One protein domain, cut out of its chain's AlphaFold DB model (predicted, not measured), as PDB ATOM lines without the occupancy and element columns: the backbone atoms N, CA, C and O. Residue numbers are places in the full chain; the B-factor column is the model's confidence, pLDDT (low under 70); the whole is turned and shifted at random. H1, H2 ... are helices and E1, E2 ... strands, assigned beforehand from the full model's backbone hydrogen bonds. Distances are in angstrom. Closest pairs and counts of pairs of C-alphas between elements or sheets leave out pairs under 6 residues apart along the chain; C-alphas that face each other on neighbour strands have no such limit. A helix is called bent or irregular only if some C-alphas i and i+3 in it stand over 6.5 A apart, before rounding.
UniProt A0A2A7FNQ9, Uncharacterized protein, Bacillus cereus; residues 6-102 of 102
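AT A GLANCE: This is residues 6 to 102 of the 102 residues of an uncharacterized protein of Bacillus cereus (UniProt A0A2A7FNQ9). One five-stranded sheet has the long helix H1 packed over one face; beyond it the short helix H2 sticks out, and a long tail without a named element, residues 81 to 102, follows. The 97 printed residues run E1, H1, E2, E3, E4, E5, H2, in a mixed class of helices and strands. The mixed sheet has the order E2, E3, E4, E1, E5. The whole is compact, with a radius of gyration of the C-alphas of 14.0 A and spans of 40 by 33 by 23 A.

IN THESE COORDINATES: Find C-alpha 6 at (565.738, 336.880, 386.428), where E1, residues 6 to 11, begins. E2 is residues 34 to 37, E3 42 to 45, E4 49 to 55, 19.5 A long, and E5 67 to 70. H1, residues 14 to 31, runs 24.4 A from C-alpha 14 at (553.920, 322.324, 395.130); it is irregular, with C-alphas 27 and 30 9.1 A apart, and has a kink of 41 degrees near residue 25. H2, residues 75 to 80, ends at C-alpha 80 (572.821, 314.317, 382.567).

HOW THE PARTS SIT: E2, E3 and E4 form a meander, each strand the antiparallel neighbour of the one before; look for N 36 and O 43 at 2.9 A and N 51 and O 44 at 2.8 A. E1 is parallel to E4, with N 9 and O 52 at 2.8 A, and to E5, with N 10 and O 69 at 2.8 A. H1 is on the sheet at a height of 8.2 A, over E3 and E4; its closest C-alphas to E4 are Met 17 and Phe 53, 6.5 A. E1, H1 and E2 make a split strand-helix-strand unit, E3 and E4 between its strands, with a right-handed crossover. H2 stands free and is not on the sheet. O i to N i+4 pairs are within hydrogen-bond range in 12 of 14 for H1 and 1 of 2 for H2.

THE WHOLE: The C-alphas farthest apart, Gly 62 and Asp 94, are 40.8 A apart. The printed part has no cut; the E4 to E5 link is long, with 11 residues. Look for pLDDT under 70 at residues 58 to 62, 75 to 93 and 100 to 102.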
ATOM      1  N   VAL A   6     566.827 337.866 386.424       91.69
ATOM      2  CA  VAL A   6     565.738 336.880 386.428       91.69
ATOM      3  C   VAL A   6     566.304 335.463 386.506       91.69
ATOM      4  O   VAL A   6     566.985 335.013 385.581       91.69
ATOM      5  N   VAL A   7     565.983 334.760 387.588       93.62
ATOM      6  CA  VAL A   7     566.299 333.349 387.820       93.62
ATOM      7  C   VAL A   7     564.998 332.555 387.823       93.62
ATOM      8  O   VAL A   7     564.042 332.922 388.502       93.62
ATOM      9  N   VAL A   8     564.960 331.453 387.081       90.94
ATOM     10  CA  VAL A   8     563.826 330.522 387.083       90.94
ATOM     11  C   VAL A   8     564.241 329.226 387.754       90.94
ATOM     12  O   VAL A   8     565.199 328.582 387.333       90.94
ATOM     13  N   VAL A   9     563.506 328.839 388.788       91.69
ATOM     14  CA  VAL A   9     563.692 327.590 389.521       91.69
ATOM     15  C   VAL A   9     562.578 326.627 389.132       91.69
ATOM     16  O   VAL A   9     561.405 326.886 389.401       91.69
ATOM     17  N   PHE A  10     562.931 325.507 388.506       89.19
ATOM     18  CA  PHE A  10     561.983 324.438 388.210       89.19
ATOM     19  C   PHE A  10     561.921 323.428 389.346       89.19
ATOM     20  O   PHE A  10     562.949 322.940 389.811       89.19
ATOM     21  N   VAL A  11     560.701 323.097 389.749       89.50
ATOM     22  CA  VAL A  11     560.376 322.140 390.810       89.50
ATOM     23  C   VAL A  11     559.353 321.124 390.304       89.50
ATOM     24  O   VAL A  11     558.678 321.339 389.304       89.50
ATOM     25  N   GLU A  12     559.254 319.981 390.963       87.56
ATOM     26  CA  GLU A  12     558.441 318.845 390.536       87.56
ATOM     27  C   GLU A  12     556.973 319.007 390.942       87.56
ATOM     28  O   GLU A  12     556.068 318.610 390.216       87.56
ATOM     29  N   ASN A  13     556.722 319.594 392.112       89.25
ATOM     30  CA  ASN A  13     555.385 319.750 392.675       89.25
ATOM     31  C   ASN A  13     555.343 320.895 393.699       89.25
ATOM     32  O   ASN A  13     556.371 321.470 394.063       89.25
ATOM     33  N   SER A  14     554.143 321.217 394.190       90.75
ATOM     34  CA  SER A  14     553.920 322.324 395.130       90.75
ATOM     35  C   SER A  14     554.655 322.151 396.462       90.75
ATOM     36  O   SER A  14     555.076 323.139 397.053       90.75
ATOM     37  N   ARG A  15     554.848 320.910 396.929       89.75
ATOM     38  CA  ARG A  15     555.584 320.634 398.171       89.75
ATOM     39  C   ARG A  15     557.067 320.954 398.006       89.75
ATOM     40  O   ARG A  15     557.656 321.594 398.872       89.75
ATOM     41  N   GLN A  16     557.664 320.546 396.884       88.81
ATOM     42  CA  GLN A  16     559.042 320.916 396.571       88.81
ATOM     43  C   GLN A  16     559.161 322.434 396.365       88.81
ATOM     44  O   GLN A  16     560.099 323.030 396.879       88.81
ATOM     45  N   MET A  17     558.194 323.073 395.696       92.31
ATOM     46  CA  MET A  17     558.154 324.534 395.542       92.31
ATOM     47  C   MET A  17     558.227 325.256 396.886       92.31
ATOM     48  O   MET A  17     559.061 326.138 397.057       92.31
ATOM     49  N   GLU A  18     557.379 324.863 397.836       92.94
ATOM     50  CA  GLU A  18     557.337 325.456 399.170       92.94
ATOM     51  C   GLU A  18     558.673 325.288 399.906       92.94
ATOM     52  O   GLU A  18     559.231 326.273 400.384       92.94
ATOM     53  N   SER A  19     559.218 324.071 399.958       90.38
ATOM     54  CA  SER A  19     560.489 323.811 400.648       90.38
ATOM     55  C   SER A  19     561.651 324.608 400.036       90.38
ATOM     56  O   SER A  19     562.420 325.248 400.754       90.38
ATOM     57  N   GLN A  20     561.743 324.651 398.704       91.69
ATOM     58  CA  GLN A  20     562.808 325.378 398.005       91.69
ATOM     59  C   GLN A  20     562.644 326.893 398.123       91.69
ATOM     60  O   GLN A  20     563.628 327.607 398.294       91.69
ATOM     61  N   PHE A  21     561.410 327.391 398.108       94.62
ATOM     62  CA  PHE A  21     561.131 328.793 398.386       94.62
ATOM     63  C   PHE A  21     561.637 329.196 399.775       94.62
ATOM     64  O   PHE A  21     562.333 330.203 399.892       94.62
ATOM     65  N   LYS A  22     561.343 328.407 400.819       93.00
ATOM     66  CA  LYS A  22     561.803 328.703 402.187       93.00
ATOM     67  C   LYS A  22     563.329 328.699 402.278       93.00
ATOM     68  O   LYS A  22     563.899 329.639 402.825       93.00
ATOM     69  N   LEU A  23     563.992 327.723 401.649       90.56
ATOM     70  CA  LEU A  23     565.456 327.662 401.584       90.56
ATOM     71  C   LEU A  23     566.066 328.902 400.926       90.56
ATOM     72  O   LEU A  23     566.961 329.527 401.490       90.56
ATOM     73  N   PHE A  24     565.575 329.283 399.748       93.19
ATOM     74  CA  PHE A  24     566.099 330.443 399.031       93.19
ATOM     75  C   PHE A  24     565.816 331.739 399.788       93.19
ATOM     76  O   PHE A  24     566.682 332.609 399.853       93.19
ATOM     77  N   LYS A  25     564.635 331.861 400.402       93.75
ATOM     78  CA  LYS A  25     564.291 333.010 401.239       93.75
ATOM     79  C   LYS A  25     565.266 333.142 402.411       93.75
ATOM     80  O   LYS A  25     565.786 334.231 402.625       93.75
ATOM     81  N   LEU A  26     565.564 332.040 403.103       90.56
ATOM     82  CA  LEU A  26     566.540 332.011 404.193       90.56
ATOM     83  C   LEU A  26     567.952 332.379 403.714       90.56
ATOM     84  O   LEU A  26     568.630 333.171 404.359       90.56
ATOM     85  N   MET A  27     568.394 331.839 402.574       89.75
ATOM     86  CA  MET A  27     569.718 332.138 402.012       89.75
ATOM     87  C   MET A  27     569.893 333.611 401.631       89.75
ATOM     88  O   MET A  27     570.989 334.153 401.757       89.75
ATOM     89  N   ILE A  28     568.832 334.248 401.129       91.75
ATOM     90  CA  ILE A  28     568.849 335.669 400.757       91.75
ATOM     91  C   ILE A  28     568.750 336.553 402.009       91.75
ATOM     92  O   ILE A  28     569.352 337.632 402.049       91.75
ATOM     93  N   GLY A  29     568.027 336.079 403.029       91.25
ATOM     94  CA  GLY A  29     567.914 336.705 404.340       91.25
ATOM     95  C   GLY A  29     567.345 338.119 404.260       91.25
ATOM     96  O   GLY A  29     566.356 338.370 403.570       91.25
ATOM     97  N   ASP A  30     568.014 339.058 404.925       91.00
ATOM     98  CA  ASP A  30     567.576 340.455 405.046       91.00
ATOM     99  C   ASP A  30     567.521 341.217 403.708       91.00
ATOM    100  O   ASP A  30     566.955 342.305 403.633       91.00
ATOM    101  N   ASN A  31     568.070 340.653 402.626       92.62
ATOM    102  CA  ASN A  31     568.031 341.267 401.294       92.62
ATOM    103  C   ASN A  31     566.715 341.004 400.539       92.62
ATOM    104  O   ASN A  31     566.548 341.469 399.407       92.62
ATOM    105  N   VAL A  32     565.783 340.243 401.122       95.50
ATOM    106  CA  VAL A  32     564.458 340.015 400.536       95.50
ATOM    107  C   VAL A  32     563.630 341.298 400.630       95.50
ATOM    108  O   VAL A  32     563.253 341.737 401.711       95.50
ATOM    109  N   GLN A  33     563.301 341.878 399.478       95.88
ATOM    110  CA  GLN A  33     562.441 343.062 399.370       95.88
ATOM    111  C   GLN A  33     560.965 342.686 399.236       95.88
ATOM    112  O   GLN A  33     560.086 343.408 399.700       95.88
ATOM    113  N   ASN A  34     560.687 341.566 398.568       95.94
ATOM    114  CA  ASN A  34     559.342 341.052 398.370       95.94
ATOM    115  C   ASN A  34     559.397 339.531 398.221       95.94
ATOM    116  O   ASN A  34     560.345 338.992 397.652       95.94
ATOM    117  N   ALA A  35     558.388 338.829 398.720       96.25
ATOM    118  CA  ALA A  35     558.284 337.392 398.545       96.25
ATOM    119  C   ALA A  35     556.820 336.958 398.555       96.25
ATOM    120  O   ALA A  35     556.033 337.403 399.388       96.25
ATOM    121  N   HIS A  36     556.474 336.049 397.653       96.94
ATOM    122  CA  HIS A  36     555.135 335.489 397.525       96.94
ATOM    123  C   HIS A  36     555.221 333.973 397.473       96.94
ATOM    124  O   HIS A  36     556.033 333.428 396.727       96.94
ATOM    125  N   LEU A  37     554.356 333.300 398.225       95.69
ATOM    126  CA  LEU A  37     554.197 331.854 398.197       95.69
ATOM    127  C   LEU A  37     552.708 331.520 398.223       95.69
ATOM    128  O   LEU A  37     551.973 331.923 399.120       95.69
ATOM    129  N   SER A  38     552.274 330.749 397.237       89.88
ATOM    130  CA  SER A  38     550.945 330.159 397.166       89.88
ATOM    131  C   SER A  38     551.044 328.719 396.672       89.88
ATOM    132  O   SER A  38     552.112 328.249 396.287       89.88
ATOM    133  N   LYS A  39     549.907 328.020 396.616       83.25
ATOM    134  CA  LYS A  39     549.845 326.632 396.138       83.25
ATOM    135  C   LYS A  39     550.438 326.437 394.733       83.25
ATOM    136  O   LYS A  39     551.012 325.386 394.465       83.25
ATOM    137  N   ASN A  40     550.293 327.432 393.853       83.56
ATOM    138  CA  ASN A  40     550.620 327.304 392.427       83.56
ATOM    139  C   ASN A  40     551.700 328.280 391.945       83.56
ATOM    140  O   ASN A  40     552.194 328.134 390.831       83.56
ATOM    141  N   THR A  41     552.033 329.298 392.738       87.31
ATOM    142  CA  THR A  41     552.992 330.338 392.355       87.31
ATOM    143  C   THR A  41     553.861 330.714 393.538       87.31
ATOM    144  O   THR A  41     553.349 330.877 394.647       87.31
ATOM    145  N   ALA A  42     555.157 330.898 393.298       96.12
ATOM    146  CA  ALA A  42     556.051 331.493 394.278       96.12
ATOM    147  C   ALA A  42     557.143 332.329 393.603       96.12
ATOM    148  O   ALA A  42     557.607 331.985 392.514       96.12
ATOM    149  N   PHE A  43     557.553 333.420 394.248       96.75
ATOM    150  CA  PHE A  43     558.692 334.225 393.811       96.75
ATOM    151  C   PHE A  43     559.352 334.971 394.971       96.75
ATOM    152  O   PHE A  43     558.694 335.315 395.952       96.75
ATOM    153  N   ILE A  44     560.641 335.271 394.830       97.56
ATOM    154  CA  ILE A  44     561.405 336.121 395.748       97.56
ATOM    155  C   ILE A  44     562.056 337.245 394.948       97.56
ATOM    156  O   ILE A  44     562.664 337.002 393.906       97.56
ATOM    157  N   GLU A  45     561.963 338.470 395.450       96.88
ATOM    158  CA  GLU A  45     562.650 339.631 394.898       96.88
ATOM    159  C   GLU A  45     563.629 340.226 395.906       96.88
ATOM    160  O   GLU A  45     563.343 340.340 397.099       96.88
ATOM    161  N   SER A  46     564.769 340.664 395.386       94.44
ATOM    162  CA  SER A  46     565.778 341.464 396.081       94.44
ATOM    163  C   SER A  46     566.149 342.679 395.224       94.44
ATOM    164  O   SER A  46     565.563 342.923 394.163       94.44
ATOM    165  N   ASP A  47     567.145 343.441 395.661       92.44
ATOM    166  CA  ASP A  47     567.765 344.497 394.862       92.44
ATOM    167  C   ASP A  47     568.393 343.957 393.562       92.44
ATOM    168  O   ASP A  47     568.367 344.644 392.542       92.44
ATOM    169  N   LYS A  48     568.904 342.718 393.581       91.38
ATOM    170  CA  LYS A  48     569.650 342.104 392.466       91.38
ATOM    171  C   LYS A  48     568.870 341.066 391.677       91.38
ATOM    172  O   LYS A  48     569.092 340.929 390.476       91.38
ATOM    173  N   PHE A  49     567.993 340.312 392.332       94.56
ATOM    174  CA  PHE A  49     567.391 339.109 391.756       94.56
ATOM    175  C   PHE A  49     565.867 339.149 391.778       94.56
ATOM    176  O   PHE A  49     565.264 339.600 392.751       94.56
ATOM    177  N   HIS A  50     565.266 338.603 390.724       95.31
ATOM    178  CA  HIS A  50     563.893 338.112 390.723       95.31
ATOM    179  C   HIS A  50     563.951 336.599 390.510       95.31
ATOM    180  O   HIS A  50     564.370 336.142 389.447       95.31
ATOM    181  N   ILE A  51     563.571 335.824 391.523       96.56
ATOM    182  CA  ILE A  51     563.620 334.361 391.505       96.56
ATOM    183  C   ILE A  51     562.194 333.829 391.458       96.56
ATOM    184  O   ILE A  51     561.478 333.919 392.451       96.56
ATOM    185  N   GLY A  52     561.784 333.278 390.317       94.75
ATOM    186  CA  GLY A  52     560.477 332.647 390.137       94.75
ATOM    187  C   GLY A  52     560.563 331.131 390.286       94.75
ATOM    188  O   GLY A  52     561.462 330.509 389.722       94.75
ATOM    189  N   PHE A  53     559.622 330.527 391.009       93.69
ATOM    190  CA  PHE A  53     559.529 329.076 391.169       93.69
ATOM    191  C   PHE A  53     558.359 328.536 390.350       93.69
ATOM    192  O   PHE A  53     557.231 329.022 390.456       93.69
ATOM    193  N   HIS A  54     558.628 327.514 389.543       89.12
ATOM    194  CA  HIS A  54     557.668 326.970 388.591       89.12
ATOM    195  C   HIS A  54     557.653 325.450 388.648       89.12
ATOM    196  O   HIS A  54     558.691 324.802 388.522       89.12
ATOM    197  N   ILE A  55     556.458 324.874 388.776       89.25
ATOM    198  CA  ILE A  55     556.285 323.436 388.586       89.25
ATOM    199  C   ILE A  55     556.585 323.117 387.117       89.25
ATOM    200  O   ILE A  55     556.005 323.731 386.216       89.25
ATOM    201  N   LEU A  56     557.516 322.196 386.873       83.75
ATOM    202  CA  LEU A  56     557.935 321.825 385.527       83.75
ATOM    203  C   LEU A  56     556.759 321.196 384.771       83.75
ATOM    204  O   LEU A  56     556.175 320.206 385.202       83.75
ATOM    205  N   GLY A  57     556.424 321.762 383.615       76.62
ATOM    206  CA  GLY A  57     555.328 321.287 382.780       76.62
ATOM    207  C   GLY A  57     555.313 321.954 381.411       76.62
ATOM    208  O   GLY A  57     556.249 322.653 381.023       76.62
ATOM    209  N   ILE A  58     554.231 321.764 380.652       61.12
ATOM    210  CA  ILE A  58     554.120 322.331 379.297       61.12
ATOM    211  C   ILE A  58     554.204 323.867 379.293       61.12
ATOM    212  O   ILE A  58     554.741 324.456 378.357       61.12
ATOM    213  N   HIS A  59     553.749 324.499 380.376       62.88
ATOM    214  CA  HIS A  59     553.773 325.949 380.581       62.88
ATOM    215  C   HIS A  59     555.176 326.513 380.850       62.88
ATOM    216  O   HIS A  59     555.362 327.722 380.806       62.88
ATOM    217  N   SER A  60     556.173 325.657 381.091       68.56
ATOM    218  CA  SER A  60     557.572 326.062 381.271       68.56
ATOM    219  C   SER A  60     558.269 326.407 379.945       68.56
ATOM    220  O   SER A  60     559.381 326.934 379.941       68.56
ATOM    221  N   ARG A  61     557.642 326.104 378.799       67.12
ATOM    222  CA  ARG A  61     558.201 326.377 377.467       67.12
ATOM    223  C   ARG A  61     558.158 327.872 377.147       67.12
ATOM    224  O   ARG A  61     557.116 328.504 377.262       67.12
ATOM    225  N   GLY A  62     559.282 328.418 376.681       69.69
ATOM    226  CA  GLY A  62     559.377 329.814 376.234       69.69
ATOM    227  C   GLY A  62     559.580 330.838 377.353       69.69
ATOM    228  O   GLY A  62     559.596 332.037 377.081       69.69
ATOM    229  N   MET A  63     559.774 330.384 378.595       76.81
ATOM    230  CA  MET A  63     560.162 331.264 379.691       76.81
ATOM    231  C   MET A  63     561.526 331.902 379.420       76.81
ATOM    232  O   MET A  63     562.487 331.221 379.064       76.81
ATOM    233  N   ARG A  64     561.606 333.221 379.612       79.44
ATOM    234  CA  ARG A  64     562.854 333.981 379.510       79.44
ATOM    235  C   ARG A  64     563.440 334.169 380.900       79.44
ATOM    236  O   ARG A  64     562.780 334.714 381.779       79.44
ATOM    237  N   ALA A  65     564.678 333.732 381.070       86.38
ATOM    238  CA  ALA A  65     565.444 333.899 382.293       86.38
ATOM    239  C   ALA A  65     566.908 334.144 381.933       86.38
ATOM    240  O   ALA A  65     567.369 333.695 380.884       86.38
ATOM    241  N   HIS A  66     567.635 334.825 382.813       90.19
ATOM    242  CA  HIS A  66     569.091 334.912 382.709       90.19
ATOM    243  C   HIS A  66     569.729 333.598 383.173       90.19
ATOM    244  O   HIS A  66     570.702 333.144 382.582       90.19
ATOM    245  N   TYR A  67     569.142 332.972 384.200       86.62
ATOM    246  CA  TYR A  67     569.591 331.693 384.743       86.62
ATOM    247  C   TYR A  67     568.420 330.752 385.009       86.62
ATOM    248  O   TYR A  67     567.329 331.183 385.389       86.62
ATOM    249  N   VAL A  68     568.676 329.455 384.850       86.25
ATOM    250  CA  VAL A  68     567.724 328.384 385.146       86.25
ATOM    251  C   VAL A  68     568.349 327.427 386.153       86.25
ATOM    252  O   VAL A  68     569.449 326.926 385.935       86.25
ATOM    253  N   ILE A  69     567.625 327.154 387.234       87.62
ATOM    254  CA  ILE A  69     567.961 326.139 388.232       87.62
ATOM    255  C   ILE A  69     566.915 325.035 388.109       87.62
ATOM    256  O   ILE A  69     565.738 325.265 388.370       87.62
ATOM    257  N   ASN A  70     567.319 323.834 387.698       84.44
ATOM    258  CA  ASN A  70     566.402 322.702 387.601       84.44
ATOM    259  C   ASN A  70     566.568 321.771 388.806       84.44
ATOM    260  O   ASN A  70     567.600 321.120 388.941       84.44
ATOM    261  N   LEU A  71     565.550 321.707 389.666       83.56
ATOM    262  CA  LEU A  71     565.515 320.842 390.850       83.56
ATOM    263  C   LEU A  71     564.670 319.576 390.633       83.56
ATOM    264  O   LEU A  71     564.473 318.799 391.568       83.56
ATOM    265  N   VAL A  72     564.162 319.358 389.417       81.38
ATOM    266  CA  VAL A  72     563.370 318.174 389.076       81.38
ATOM    267  C   VAL A  72     564.284 316.984 388.816       81.38
ATOM    268  O   VAL A  72     565.111 316.997 387.903       81.38
ATOM    269  N   GLN A  73     564.078 315.919 389.586       70.12
ATOM    270  CA  GLN A  73     564.787 314.655 389.432       70.12
ATOM    271  C   GLN A  73     564.002 313.717 388.505       70.12
ATOM    272  O   GLN A  73     563.375 312.768 388.955       70.12
ATOM    273  N   ASN A  74     564.013 313.977 387.194       71.69
ATOM    274  CA  ASN A  74     563.514 312.999 386.215       71.69
ATOM    275  C   ASN A  74     564.676 312.166 385.650       71.69
ATOM    276  O   ASN A  74     565.814 312.629 385.662       71.69
ATOM    277  N   GLU A  75     564.413 310.954 385.144       64.75
ATOM    278  CA  GLU A  75     565.469 310.056 384.633       64.75
ATOM    279  C   GLU A  75     566.378 310.719 383.592       64.75
ATOM    280  O   GLU A  75     567.582 310.464 383.556       64.75
ATOM    281  N   TYR A  76     565.814 311.590 382.756       68.31
ATOM    282  CA  TYR A  76     566.569 312.324 381.751       68.31
ATOM    283  C   TYR A  76     567.568 313.299 382.393       68.31
ATOM    284  O   TYR A  76     568.736 313.315 382.020       68.31
ATOM    285  N   MET A  77     567.156 314.072 383.393       64.25
ATOM    286  CA  MET A  77     568.024 315.009 384.110       64.25
ATOM    287  C   MET A  77     568.991 314.277 385.045       64.25
ATOM    288  O   MET A  77     570.157 314.645 385.124       64.25
ATOM    289  N   HIS A  78     568.539 313.195 385.681       60.62
ATOM    290  CA  HIS A  78     569.321 312.341 386.576       60.62
ATOM    291  C   HIS A  78     570.553 311.746 385.889       60.62
ATOM    292  O   HIS A  78     571.599 311.590 386.508       60.62
ATOM    293  N   ARG A  79     570.442 311.431 384.594       59.84
ATOM    294  CA  ARG A  79     571.561 310.909 383.798       59.84
ATOM    295  C   ARG A  79     572.526 311.990 383.314       59.84
ATOM    296  O   ARG A  79     573.660 311.662 382.985       59.84
ATOM    297  N   ASN A  80     572.082 313.242 383.234       56.31
ATOM    298  CA  ASN A  80     572.821 314.317 382.567       56.31
ATOM    299  C   ASN A  80     573.339 315.407 383.522       56.31
ATOM    300  O   ASN A  80     574.143 316.236 383.103       56.31
ATOM    301  N   PHE A  81     572.907 315.427 384.787       59.78
ATOM    302  CA  PHE A  81     573.241 316.479 385.750       59.78
ATOM    303  C   PHE A  81     573.488 315.919 387.157       59.78
ATOM    304  O   PHE A  81     572.936 314.888 387.539       59.78
ATOM    305  N   ALA A  82     574.302 316.629 387.945       49.88
ATOM    306  CA  ALA A  82     574.516 316.312 389.354       49.88
ATOM    307  C   ALA A  82     573.217 316.507 390.153       49.88
ATOM    308  O   ALA A  82     572.564 317.547 390.052       49.88
ATOM    309  N   LEU A  83     572.848 315.508 390.955       48.69
ATOM    310  CA  LEU A  83     571.631 315.540 391.759       48.69
ATOM    311  C   LEU A  83     571.884 316.253 393.090       48.69
ATOM    312  O   LEU A  83     572.848 315.915 393.782       48.69
ATOM    313  N   PRO A  84     570.993 317.163 393.518       45.34
ATOM    314  CA  PRO A  84     570.950 317.556 394.913       45.34
ATOM    315  C   PRO A  84     570.553 316.333 395.749       45.34
ATOM    316  O   PRO A  84     569.482 315.756 395.550       45.34
ATOM    317  N   LEU A  85     571.415 315.929 396.682       46.44
ATOM    318  CA  LEU A  85     571.074 314.916 397.675       46.44
ATOM    319  C   LEU A  85     570.123 315.543 398.699       46.44
ATOM    320  O   LEU A  85     570.537 316.334 399.543       46.44
ATOM    321  N   THR A  86     568.846 315.172 398.650       51.38
ATOM    322  CA  THR A  86     567.885 315.399 399.736       51.38
ATOM    323  C   THR A  86     568.169 314.410 400.863       51.38
ATOM    324  O   THR A  86     567.374 313.519 401.157       51.38
ATOM    325  N   ASN A  87     569.311 314.557 401.535       53.53
ATOM    326  CA  ASN A  87     569.416 314.006 402.877       53.53
ATOM    327  C   ASN A  87     568.464 314.831 403.742       53.53
ATOM    328  O   ASN A  87     568.771 315.956 404.133       53.53
ATOM    329  N   VAL A  88     567.266 314.291 403.980       53.44
ATOM    330  CA  VAL A  88     566.326 314.826 404.962       53.44
ATOM    331  C   VAL A  88     567.008 314.648 406.306       53.44
ATOM    332  O   VAL A  88     566.920 313.598 406.939       53.44
ATOM    333  N   HIS A  89     567.784 315.648 406.701       60.06
ATOM    334  CA  HIS A  89     568.424 315.681 407.994       60.06
ATOM    335  C   HIS A  89     567.318 315.849 409.025       60.06
ATOM    336  O   HIS A  89     566.941 316.957 409.390       60.06
ATOM    337  N   SER A  90     566.767 314.722 409.474       60.16
ATOM    338  CA  SER A  90     565.671 314.667 410.435       60.16
ATOM    339  C   SER A  90     565.997 315.369 411.749       60.16
ATOM    340  O   SER A  90     565.082 315.589 412.518       60.16
ATOM    341  N   PHE A  91     567.262 315.707 412.010       63.22
ATOM    342  CA  PHE A  91     567.688 316.507 413.156       63.22
ATOM    343  C   PHE A  91     567.534 318.022 412.941       63.22
ATOM    344  O   PHE A  91     567.398 318.753 413.912       63.22
ATOM    345  N   LEU A  92     567.538 318.511 411.694       68.25
ATOM    346  CA  LEU A  92     567.391 319.945 411.403       68.25
ATOM    347  C   LEU A  92     565.952 320.432 411.589       68.25
ATOM    348  O   LEU A  92     565.744 321.610 411.852       68.25
ATOM    349  N   LYS A  93     564.965 319.532 411.495       65.75
ATOM    350  CA  LYS A  93     563.557 319.852 411.774       65.75
ATOM    351  C   LYS A  93     563.336 320.280 413.236       65.75
ATOM    352  O   LYS A  93     562.398 321.014 413.516       65.75
ATOM    353  N   ASP A  94     564.185 319.793 414.146       75.44
ATOM    354  CA  ASP A  94     564.092 320.036 415.587       75.44
ATOM    355  C   ASP A  94     565.003 321.207 416.023       75.44
ATOM    356  O   ASP A  94     564.935 321.653 417.167       75.44
ATOM    357  N   ASP A  95     565.848 321.726 415.120       77.00
ATOM    358  CA  ASP A  95     566.701 322.891 415.363       77.00
ATOM    359  C   ASP A  95     565.899 324.186 415.123       77.00
ATOM    360  O   ASP A  95     565.481 324.431 413.988       77.00
ATOM    361  N   PRO A  96     565.709 325.061 416.133       78.62
ATOM    362  CA  PRO A  96     564.917 326.286 415.992       78.62
ATOM    363  C   PRO A  96     565.379 327.216 414.866       78.62
ATOM    364  O   PRO A  96     564.570 327.968 414.329       78.62
ATOM    365  N   LYS A  97     566.668 327.175 414.501       77.50
ATOM    366  CA  LYS A  97     567.231 327.984 413.417       77.50
ATOM    367  C   LYS A  97     566.830 327.464 412.037       77.50
ATOM    368  O   LYS A  97     566.714 328.253 411.107       77.50
ATOM    369  N   TRP A  98     566.664 326.150 411.891       72.38
ATOM    370  CA  TRP A  98     566.464 325.494 410.595       72.38
ATOM    371  C   TRP A  98     565.078 324.859 410.434       72.38
ATOM    372  O   TRP A  98     564.738 324.442 409.330       72.38
ATOM    373  N   ALA A  99     564.263 324.824 411.495       70.31
ATOM    374  CA  ALA A  99     562.924 324.238 411.507       70.31
ATOM    375  C   ALA A  99     561.989 324.842 410.451       70.31
ATOM    376  O   ALA A  99     561.156 324.139 409.895       70.31
ATOM    377  N   GLU A 100     562.156 326.124 410.118       68.25
ATOM    378  CA  GLU A 100     561.354 326.779 409.083       68.25
ATOM    379  C   GLU A 100     561.589 326.230 407.666       68.25
ATOM    380  O   GLU A 100     560.793 326.504 406.775       68.25
ATOM    381  N   LEU A 101     562.653 325.454 407.432       65.19
ATOM    382  CA  LEU A 101     562.942 324.845 406.130       65.19
ATOM    383  C   LEU A 101     562.163 323.547 405.861       65.19
ATOM    384  O   LEU A 101     562.119 323.100 404.707       65.19
ATOM    385  N   PHE A 102     561.586 322.936 406.901       63.78
ATOM    386  CA  PHE A 102     560.945 321.615 406.872       63.78
ATOM    387  C   PHE A 102     559.431 321.699 407.108       63.78
ATOM    388  O   PHE A 102     558.753 320.698 406.773       63.78
TER     389      PHE A 102